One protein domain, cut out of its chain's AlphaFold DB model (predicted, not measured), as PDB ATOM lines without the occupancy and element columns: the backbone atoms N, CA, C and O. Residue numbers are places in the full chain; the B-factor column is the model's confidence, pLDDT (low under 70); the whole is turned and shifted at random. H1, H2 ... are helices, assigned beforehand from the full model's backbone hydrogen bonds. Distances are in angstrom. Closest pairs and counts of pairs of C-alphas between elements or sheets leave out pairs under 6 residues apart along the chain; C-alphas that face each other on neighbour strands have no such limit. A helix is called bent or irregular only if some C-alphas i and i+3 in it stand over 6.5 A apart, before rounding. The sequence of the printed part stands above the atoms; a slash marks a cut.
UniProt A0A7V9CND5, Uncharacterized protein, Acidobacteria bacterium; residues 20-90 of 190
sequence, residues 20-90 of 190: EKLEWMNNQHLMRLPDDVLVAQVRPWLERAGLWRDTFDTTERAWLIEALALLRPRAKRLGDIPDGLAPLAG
ATOM      1  N   GLU A  20     150.700 217.179 290.292       91.19
ATOM      2  CA  GLU A  20     149.272 216.831 290.353       91.19
ATOM      3  C   GLU A  20     148.967 215.930 291.552       91.19
ATOM      4  O   GLU A  20     147.985 216.127 292.268       91.19
ATOM      5  N   LYS A  21     149.856 214.967 291.827       90.81
ATOM      6  CA  LYS A  21     149.760 214.117 293.017       90.81
ATOM      7  C   LYS A  21     149.891 214.946 294.293       90.81
ATOM      8  O   LYS A  21     149.151 214.699 295.243       90.81
ATOM      9  N   LEU A  22     150.803 215.922 294.319       92.88
ATOM     10  CA  LEU A  22     150.946 216.834 295.453       92.88
ATOM     11  C   LEU A  22     149.683 217.682 295.653       92.88
ATOM     12  O   LEU A  22     149.198 217.773 296.777       92.88
ATOM     13  N   GLU A  23     149.131 218.264 294.586       91.88
ATOM     14  CA  GLU A  23     147.890 219.044 294.638       91.88
ATOM     15  C   GLU A  23     146.721 218.202 295.154       91.88
ATOM     16  O   GLU A  23     145.994 218.633 296.051       91.88
ATOM     17  N   TRP A  24     146.575 216.973 294.650       90.75
ATOM     18  CA  TRP A  24     145.553 216.045 295.124       90.75
ATOM     19  C   TRP A  24     145.730 215.727 296.612       90.75
ATOM     20  O   TRP A  24     144.778 215.857 297.382       90.75
ATOM     21  N   MET A  25     146.947 215.369 297.043       92.50
ATOM     22  CA  MET A  25     147.240 215.099 298.456       92.50
ATOM     23  C   MET A  25     146.925 216.319 299.328       92.50
ATOM     24  O   MET A  25     146.294 216.176 300.375       92.50
ATOM     25  N   ASN A  26     147.310 217.519 298.891       93.62
ATOM     26  CA  ASN A  26     147.043 218.750 299.624       93.62
ATOM     27  C   ASN A  26     145.537 219.030 299.744       93.62
ATOM     28  O   ASN A  26     145.063 219.357 300.829       93.62
ATOM     29  N   ASN A  27     144.764 218.818 298.677       91.69
ATOM     30  CA  ASN A  27     143.308 218.931 298.721       91.69
ATOM     31  C   ASN A  27     142.679 217.928 299.709       91.69
ATOM     32  O   ASN A  27     141.814 218.310 300.495       91.69
ATOM     33  N   GLN A  28     143.167 216.679 299.764       92.94
ATOM     34  CA  GLN A  28     142.708 215.704 300.768       92.94
ATOM     35  C   GLN A  28     142.981 216.170 302.205       92.94
ATOM     36  O   GLN A  28     142.174 215.907 303.098       92.94
ATOM     37  N   HIS A  29     144.101 216.858 302.445       93.56
ATOM     38  CA  HIS A  29     144.392 217.455 303.747       93.56
ATOM     39  C   HIS A  29     143.479 218.645 304.048       93.56
ATOM     40  O   HIS A  29     142.902 218.686 305.132       93.56
ATOM     41  N   LEU A  30     143.283 219.559 303.091       93.00
ATOM     42  CA  LEU A  30     142.377 220.706 303.231       93.00
ATOM     43  C   LEU A  30     140.954 220.274 303.594       93.00
ATOM     44  O   LEU A  30     140.360 220.825 304.515       93.00
ATOM     45  N   MET A  31     140.432 219.247 302.920       93.62
ATOM     46  CA  MET A  31     139.091 218.708 303.172       93.62
ATOM     47  C   MET A  31     138.917 218.099 304.570       93.62
ATOM     48  O   MET A  31     137.787 217.940 305.024       93.62
ATOM     49  N   ARG A  32     140.015 217.742 305.246       94.25
ATOM     50  CA  ARG A  32     140.018 217.121 306.581       94.25
ATOM     51  C   ARG A  32     140.311 218.104 307.709       94.25
ATOM     52  O   ARG A  32     140.253 217.699 308.870       94.25
ATOM     53  N   LEU A  33     140.678 219.347 307.398       94.75
ATOM     54  CA  LEU A  33     140.949 220.342 308.429       94.75
ATOM     55  C   LEU A  33     139.654 220.675 309.184       94.75
ATOM     56  O   LEU A  33     138.642 220.952 308.537       94.75
ATOM     57  N   PRO A  34     139.679 220.693 310.529       97.44
ATOM     58  CA  PRO A  34     138.605 221.295 311.309       97.44
ATOM     59  C   PRO A  34     138.420 222.761 310.910       97.44
ATOM     60  O   PRO A  34     139.406 223.446 310.631       97.44
ATOM     61  N   ASP A  35     137.183 223.251 310.927       96.62
ATOM     62  CA  ASP A  35     136.863 224.587 310.411       96.62
ATOM     63  C   ASP A  35     137.657 225.692 311.129       96.62
ATOM     64  O   ASP A  35     138.216 226.570 310.476       96.62
ATOM     65  N   ASP A  36     137.833 225.596 312.451       95.44
ATOM     66  CA  ASP A  36     138.629 226.560 313.229       95.44
ATOM     67  C   ASP A  36     140.108 226.579 312.813       95.44
ATOM     68  O   ASP A  36     140.741 227.635 312.749       95.44
ATOM     69  N   VAL A  37     140.657 225.406 312.484       97.06
ATOM     70  CA  VAL A  37     142.034 225.275 311.995       97.06
ATOM     71  C   VAL A  37     142.141 225.838 310.581       97.06
ATOM     72  O   VAL A  37     143.118 226.518 310.268       97.06
ATOM     73  N   LEU A  38     141.145 225.588 309.728       96.69
ATOM     74  CA  LEU A  38     141.100 226.134 308.375       96.69
ATOM     75  C   LEU A  38     141.037 227.665 308.401       96.69
ATOM     76  O   LEU A  38     141.817 228.303 307.699       96.69
ATOM     77  N   VAL A  39     140.179 228.252 309.241       97.19
ATOM     78  CA  VAL A  39     140.087 229.709 309.425       97.19
ATOM     79  C   VAL A  39     141.445 230.285 309.828       97.19
ATOM     80  O   VAL A  39     141.936 231.205 309.171       97.19
ATOM     81  N   ALA A  40     142.101 229.703 310.838       97.19
ATOM     82  CA  ALA A  40     143.416 230.157 311.289       97.19
ATOM     83  C   ALA A  40     144.492 230.058 310.188       97.19
ATOM     84  O   ALA A  40     145.321 230.956 310.051       97.19
ATOM     85  N   GLN A  41     144.475 228.995 309.375       97.19
ATOM     86  CA  GLN A  41     145.436 228.812 308.282       97.19
ATOM     87  C   GLN A  41     145.161 229.704 307.064       97.19
ATOM     88  O   GLN A  41     146.098 230.080 306.357       97.19
ATOM     89  N   VAL A  42     143.897 230.045 306.806       97.25
ATOM     90  CA  VAL A  42     143.483 230.910 305.691       97.25
ATOM     91  C   VAL A  42     143.673 232.392 306.020       97.25
ATOM     92  O   VAL A  42     144.021 233.158 305.121       97.25
ATOM     93  N   ARG A  43     143.530 232.798 307.288       97.88
ATOM     94  CA  ARG A  43     143.713 234.183 307.758       97.88
ATOM     95  C   ARG A  43     144.897 234.928 307.121       97.88
ATOM     96  O   ARG A  43     144.641 235.943 306.476       97.88
ATOM     97  N   PRO A  44     146.153 234.440 307.175       98.00
ATOM     98  CA  PRO A  44     147.285 235.171 306.599       98.00
ATOM     99  C   PRO A  44     147.192 235.356 305.075       98.00
ATOM    100  O   PRO A  44     147.810 236.264 304.524       98.00
ATOM    101  N   TRP A  45     146.448 234.502 304.364       97.81
ATOM    102  CA  TRP A  45     146.191 234.668 302.929       97.81
ATOM    103  C   TRP A  45     145.149 235.751 302.664       97.81
ATOM    104  O   TRP A  45     145.318 236.536 301.736       97.81
ATOM    105  N   LEU A  46     144.108 235.818 303.495       97.75
ATOM    106  CA  LEU A  46     143.085 236.859 303.409       97.75
ATOM    107  C   LEU A  46     143.632 238.230 303.813       97.75
ATOM    108  O   LEU A  46     143.319 239.212 303.150       97.75
ATOM    109  N   GLU A  47     144.481 238.299 304.840       97.44
ATOM    110  CA  GLU A  47     145.162 239.535 305.250       97.44
ATOM    111  C   GLU A  47     146.047 240.072 304.117       97.44
ATOM    112  O   GLU A  47     145.931 241.236 303.743       97.44
ATOM    113  N   ARG A  48     146.864 239.211 303.487       97.56
ATOM    114  CA  ARG A  48     147.680 239.600 302.321       97.56
ATOM    115  C   ARG A  48     146.852 240.062 301.125       97.56
ATOM    116  O   ARG A  48     147.318 240.907 300.368       97.56
ATOM    117  N   ALA A  49     145.660 239.501 300.942       96.00
ATOM    118  CA  ALA A  49     144.742 239.882 299.873       96.00
ATOM    119  C   ALA A  49     143.871 241.107 300.218       96.00
ATOM    120  O   ALA A  49     143.068 241.519 299.387       96.00
ATOM    121  N   GLY A  50     143.985 241.668 301.429       96.06
ATOM    122  CA  GLY A  50     143.135 242.773 301.889       96.06
ATOM    123  C   GLY A  50     141.664 242.389 302.100       96.06
ATOM    124  O   GLY A  50     140.800 243.258 302.099       96.06
ATOM    125  N   LEU A  51     141.367 241.094 302.251       96.44
ATOM    126  CA  LEU A  51     140.010 240.561 302.425       96.44
ATOM    127  C   LEU A  51     139.669 240.240 303.882       96.44
ATOM    128  O   LEU A  51     138.509 239.969 304.188       96.44
ATOM    129  N   TRP A  52     140.663 240.205 304.774       96.75
ATOM    130  CA  TRP A  52     140.412 239.963 306.190       96.75
ATOM    131  C   TRP A  52     139.733 241.168 306.843       96.75
ATOM    132  O   TRP A  52     140.116 242.312 306.609       96.75
ATOM    133  N   ARG A  53     138.755 240.892 307.704       95.50
ATOM    134  CA  ARG A  53     138.075 241.877 308.548       95.50
ATOM    135  C   ARG A  53     137.881 241.289 309.939       95.50
ATOM    136  O   ARG A  53     137.565 240.109 310.059       95.50
ATOM    137  N   ASP A  54     138.037 242.109 310.973       96.00
ATOM    138  CA  ASP A  54     138.005 241.665 312.380       96.00
ATOM    139  C   ASP A  54     136.664 241.030 312.785       96.00
ATOM    140  O   ASP A  54     136.586 240.210 313.699       96.00
ATOM    141  N   THR A  55     135.593 241.344 312.057       96.88
ATOM    142  CA  THR A  55     134.287 240.697 312.211       96.88
ATOM    143  C   THR A  55     134.320 239.196 311.910       96.88
ATOM    144  O   THR A  55     133.495 238.460 312.449       96.88
ATOM    145  N   PHE A  56     135.290 238.691 311.137       97.19
ATOM    146  CA  PHE A  56     135.487 237.252 310.917       97.19
ATOM    147  C   PHE A  56     135.943 236.488 312.161       97.19
ATOM    148  O   PHE A  56     135.703 235.284 312.247       97.19
ATOM    149  N   ASP A  57     136.536 237.167 313.144       95.62
ATOM    150  CA  ASP A  57     136.825 236.573 314.451       95.62
ATOM    151  C   ASP A  57     135.598 236.614 315.385       95.62
ATOM    152  O   ASP A  57     135.603 235.988 316.444       95.62
ATOM    153  N   THR A  58     134.534 237.334 315.005       95.44
ATOM    154  CA  THR A  58     133.376 237.617 315.863       95.44
ATOM    155  C   THR A  58     132.043 237.396 315.135       95.44
ATOM    156  O   THR A  58     131.613 236.256 314.960       95.44
ATOM    157  N   THR A  59     131.361 238.467 314.726       96.69
ATOM    158  CA  THR A  59     129.971 238.457 314.248       96.69
ATOM    159  C   THR A  59     129.775 237.744 312.912       96.69
ATOM    160  O   THR A  59     128.706 237.198 312.666       96.69
ATOM    161  N   GLU A  60     130.801 237.693 312.066       96.81
ATOM    162  CA  GLU A  60     130.756 237.082 310.731       96.81
ATOM    163  C   GLU A  60     131.542 235.771 310.659       96.81
ATOM    164  O   GLU A  60     131.762 235.223 309.578       96.81
ATOM    165  N   ARG A  61     131.945 235.227 311.812       97.12
ATOM    166  CA  ARG A  61     132.697 233.974 311.888       97.12
ATOM    167  C   ARG A  61     131.941 232.794 311.281       97.12
ATOM    168  O   ARG A  61     132.517 232.025 310.516       97.12
ATOM    169  N   ALA A  62     130.654 232.660 311.603       97.50
ATOM    170  CA  ALA A  62     129.805 231.598 311.059       97.50
ATOM    171  C   ALA A  62     129.688 231.709 309.529       97.50
ATOM    172  O   ALA A  62     129.914 230.734 308.819       97.50
ATOM    173  N   TRP A  63     129.460 232.928 309.028       97.81
ATOM    174  CA  TRP A  63     129.424 233.210 307.595       97.81
ATOM    175  C   TRP A  63     130.746 232.847 306.900       97.81
ATOM    176  O   TRP A  63     130.739 232.236 305.833       97.81
ATOM    177  N   LEU A  64     131.895 233.169 307.512       98.31
ATOM    178  CA  LEU A  64     133.198 232.803 306.955       98.31
ATOM    179  C   LEU A  64     133.361 231.280 306.876       98.31
ATOM    180  O   LEU A  64     133.840 230.780 305.863       98.31
ATOM    181  N   ILE A  65     132.958 230.539 307.909       98.06
ATOM    182  CA  ILE A  65     133.024 229.070 307.903       98.06
ATOM    183  C   ILE A  65     132.184 228.491 306.762       98.06
ATOM    184  O   ILE A  65     132.676 227.642 306.017       98.06
ATOM    185  N   GLU A  66     130.961 228.986 306.566       97.88
ATOM    186  CA  GLU A  66     130.104 228.568 305.451       97.88
ATOM    187  C   GLU A  66     130.740 228.894 304.093       97.88
ATOM    188  O   GLU A  66     130.809 228.035 303.209       97.88
ATOM    189  N   ALA A  67     131.302 230.095 303.936       97.88
ATOM    190  CA  ALA A  67     132.014 230.485 302.724       97.88
ATOM    191  C   ALA A  67     133.211 229.561 302.445       97.88
ATOM    192  O   ALA A  67     133.386 229.070 301.326       97.88
ATOM    193  N   LEU A  68     134.018 229.260 303.465       97.69
ATOM    194  CA  LEU A  68     135.155 228.350 303.349       97.69
ATOM    195  C   LEU A  68     134.715 226.919 303.034       97.69
ATOM    196  O   LEU A  68     135.387 226.247 302.250       97.69
ATOM    197  N   ALA A  69     133.579 226.459 303.560       96.81
ATOM    198  CA  ALA A  69     133.022 225.149 303.239       96.81
ATOM    199  C   ALA A  69     132.641 225.023 301.752       96.81
ATOM    200  O   ALA A  69     132.831 223.955 301.166       96.81
ATOM    201  N   LEU A  70     132.180 226.110 301.121       96.19
ATOM    202  CA  LEU A  70     131.879 226.154 299.684       96.19
ATOM    203  C   LEU A  70     133.134 226.222 298.798       96.19
ATOM    204  O   LEU A  70     133.128 225.727 297.662       96.19
ATOM    205  N   LEU A  71     134.205 226.836 299.305       95.94
ATOM    206  CA  LEU A  71     135.446 227.076 298.567       95.94
ATOM    207  C   LEU A  71     136.452 225.927 298.690       95.94
ATOM    208  O   LEU A  71     137.083 225.559 297.696       95.94
ATOM    209  N   ARG A  72     136.574 225.314 299.876       94.38
ATOM    210  CA  ARG A  72     137.563 224.259 300.159       94.38
ATOM    211  C   ARG A  72     137.558 223.083 299.171       94.38
ATOM    212  O   ARG A  72     138.655 222.657 298.820       94.38
ATOM    213  N   PRO A  73     136.418 222.588 298.632       92.94
ATOM    214  CA  PRO A  73     136.442 221.447 297.714       92.94
ATOM    215  C   PRO A  73     137.096 221.774 296.369       92.94
ATOM    216  O   PRO A  73     137.524 220.871 295.657       92.94
ATOM    217  N   ARG A  74     137.160 223.062 296.011       89.19
ATOM    218  CA  ARG A  74     137.711 223.560 294.744       89.19
ATOM    219  C   ARG A  74     139.130 224.114 294.887       89.19
ATOM    220  O   ARG A  74     139.797 224.315 293.879       89.19
ATOM    221  N   ALA A  75     139.584 224.370 296.114       91.75
ATOM    222  CA  ALA A  75     140.908 224.913 296.377       91.75
ATOM    223  C   ALA A  75     141.986 223.829 296.240       91.75
ATOM    224  O   ALA A  75     141.874 222.743 296.817       91.75
ATOM    225  N   LYS A  76     143.063 224.138 295.510       90.19
ATOM    226  CA  LYS A  76     144.248 223.271 295.441       90.19
ATOM    227  C   LYS A  76     145.190 223.559 296.604       90.19
ATOM    228  O   LYS A  76     145.862 222.657 297.097       90.19
ATOM    229  N   ARG A  77     145.220 224.810 297.063       93.50
ATOM    230  CA  ARG A  77     146.023 225.322 298.182       93.50
ATOM    231  C   ARG A  77     145.283 226.448 298.901       93.50
ATOM    232  O   ARG A  77     144.394 227.082 298.342       93.50
ATOM    233  N   LEU A  78     145.699 226.741 300.135       94.38
ATOM    234  CA  LEU A  78     145.140 227.837 300.942       94.38
ATOM    235  C   LEU A  78     145.202 229.190 300.220       94.38
ATOM    236  O   LEU A  78     144.287 229.996 300.342       94.38
ATOM    237  N   GLY A  79     146.259 229.410 299.435       94.56
ATOM    238  CA  GLY A  79     146.437 230.635 298.660       94.56
ATOM    239  C   GLY A  79     145.455 230.836 297.509       94.56
ATOM    240  O   GLY A  79     145.406 231.942 296.992       94.56
ATOM    241  N   ASP A  80     144.659 229.828 297.139       93.12
ATOM    242  CA  ASP A  80     143.606 229.981 296.123       93.12
ATOM    243  C   ASP A  80     142.279 230.473 296.735       93.12
ATOM    244  O   ASP A  80     141.381 230.915 296.021       93.12
ATOM    245  N   ILE A  81     142.125 230.384 298.063       96.31
ATOM    246  CA  ILE A  81     140.889 230.763 298.764       96.31
ATOM    247  C   ILE A  81     140.530 232.249 298.585       96.31
ATOM    248  O   ILE A  81     139.349 232.516 298.341       96.31
ATOM    249  N   PRO A  82     141.475 233.214 298.669       96.62
ATOM    250  CA  PRO A  82     141.163 234.627 298.470       96.62
ATOM    251  C   PRO A  82     140.417 234.906 297.159       96.62
ATOM    252  O   PRO A  82     139.419 235.623 297.174       96.62
ATOM    253  N   ASP A  83     140.821 234.279 296.052       94.62
ATOM    254  CA  ASP A  83     140.222 234.516 294.732       94.62
ATOM    255  C   ASP A  83     138.749 234.114 294.670       94.62
ATOM    256  O   ASP A  83     137.949 234.780 294.006       94.62
ATOM    257  N   GLY A  84     138.389 233.026 295.353       95.00
ATOM    258  CA  GLY A  84     137.011 232.559 295.449       95.00
ATOM    259  C   GLY A  84     136.187 233.315 296.493       95.00
ATOM    260  O   GLY A  84     134.982 233.483 296.305       95.00
ATOM    261  N   LEU A  85     136.822 233.797 297.566       96.75
ATOM    262  CA  LEU A  85     136.152 234.554 298.623       96.75
ATOM    263  C   LEU A  85     135.886 236.007 298.220       96.75
ATOM    264  O   LEU A  85     134.853 236.546 298.606       96.75
ATOM    265  N   ALA A  86     136.770 236.631 297.437       96.00
ATOM    266  CA  ALA A  86     136.669 238.031 297.023       96.00
ATOM    267  C   ALA A  86     135.260 238.432 296.531       96.00
ATOM    268  O   ALA A  86     134.672 239.339 297.125       96.00
ATOM    269  N   PRO A  87     134.646 237.738 295.548       95.56
ATOM    270  CA  PRO A  87     133.297 238.088 295.106       95.56
ATOM    271  C   PRO A  87     132.215 237.801 296.159       95.56
ATOM    272  O   PRO A  87     131.137 238.383 296.092       95.56
ATOM    273  N   LEU A  88     132.454 236.918 297.132       96.06
ATOM    274  CA  LEU A  88     131.487 236.577 298.183       96.06
ATOM    275  C   LEU A  88     131.531 237.574 299.349       96.06
ATOM    276  O   LEU A  88     130.488 237.921 299.897       96.06
ATOM    277  N   ALA A  89     132.715 238.064 299.715       93.88
ATOM    278  CA  ALA A  89     132.917 238.976 300.841       93.88
ATOM    279  C   ALA A  89     132.803 240.461 300.453       93.88
ATOM    280  O   ALA A  89     132.329 241.250 301.262       93.88
ATOM    281  N   GLY A  90     133.204 240.838 299.235       89.25
ATOM    282  CA  GLY A  90     133.320 242.238 298.814       89.25
ATOM    283  C   GLY A  90     132.257 242.713 297.822       89.25
ATOM    284  O   GLY A  90     131.163 242.149 297.716       89.25
TER     285      GLY A  90
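Overview. This is residues 20 to 90 of the 190 residues of an uncharacterized protein of Acidobacteria bacterium (UniProt A0A7V9CND5). Three helices, H2, H4 and H5, pack crosswise into a core, while H1 reaches away from one end like an arm and short H3 sits at the other end. The 71 printed residues hold five named helices, H1 to H5 in order, and no named strand: the class is all helix. The whole is compact, with a radius of gyration of the C-alphas of 11.6 A, yet elongated, spanning 37 by 21 by 18 A.

Along the chain. Find C-alpha 20 at (149.272, 216.831, 290.353); from there H1 runs to residue 30, 15.1 A. H2 follows, residues 35 to 48, 20.2 A. H3 is residues 54 to 57. H4, residues 61 to 74, covers 20.7 A. H5, residues 78 to 89, covers 16.5 A and ends at C-alpha 89, (132.917, 238.976, 300.841). H2, H4 and H5 are only just irregular: C-alphas 41 and 44 are 6.8 A apart, 70 and 73 6.8 A, 84 and 87 6.7 A.

Arrangement. Start at the hub, H4. H1 touches it only at their ends, and only just, with 3 pairs of C-alphas within 8 A; Leu 30 and Arg 72 have the closest C-alphas, 6.7 A. H2 is about perpendicular to H4, 86 degrees, and touches it; look at the closest C-alphas, Asp 35 and Ile 65, 6.4 A. H5 touches H4 at a steep tilt of 57 degrees, opposite ways, closest at C-alphas 71 and 84, 6.5 A. H2 and H5 touch, about perpendicular at 83 degrees, closest at C-alphas 46 and 82, 5.8 A. The helix packing is mostly crossed: of the 3 pairs of helices that touch, leaving out H1 and H4, which touch only at their ends, 0 are at a shallow tilt. H3 is close to H4 but not clearly touching, C-alphas 56 and 64 being 6.4 A apart, and is near H2; it is apart from H1 and H5. In H1 every O i to N i+4 pair is within hydrogen-bond range, in H2 and H4 8 of 10, in H5 3 of 8, beside 6 of 9 O i to N i+3 pairs; H3 is too short for an i+4 pair.

Size, cuts and confidence. Lys 21 and Thr 59 have the C-alphas farthest apart, 37.9 A. The printed part has no cut, and the four links are tight. Mean pLDDT of the printed part is 95.3; no printed residue is under 70.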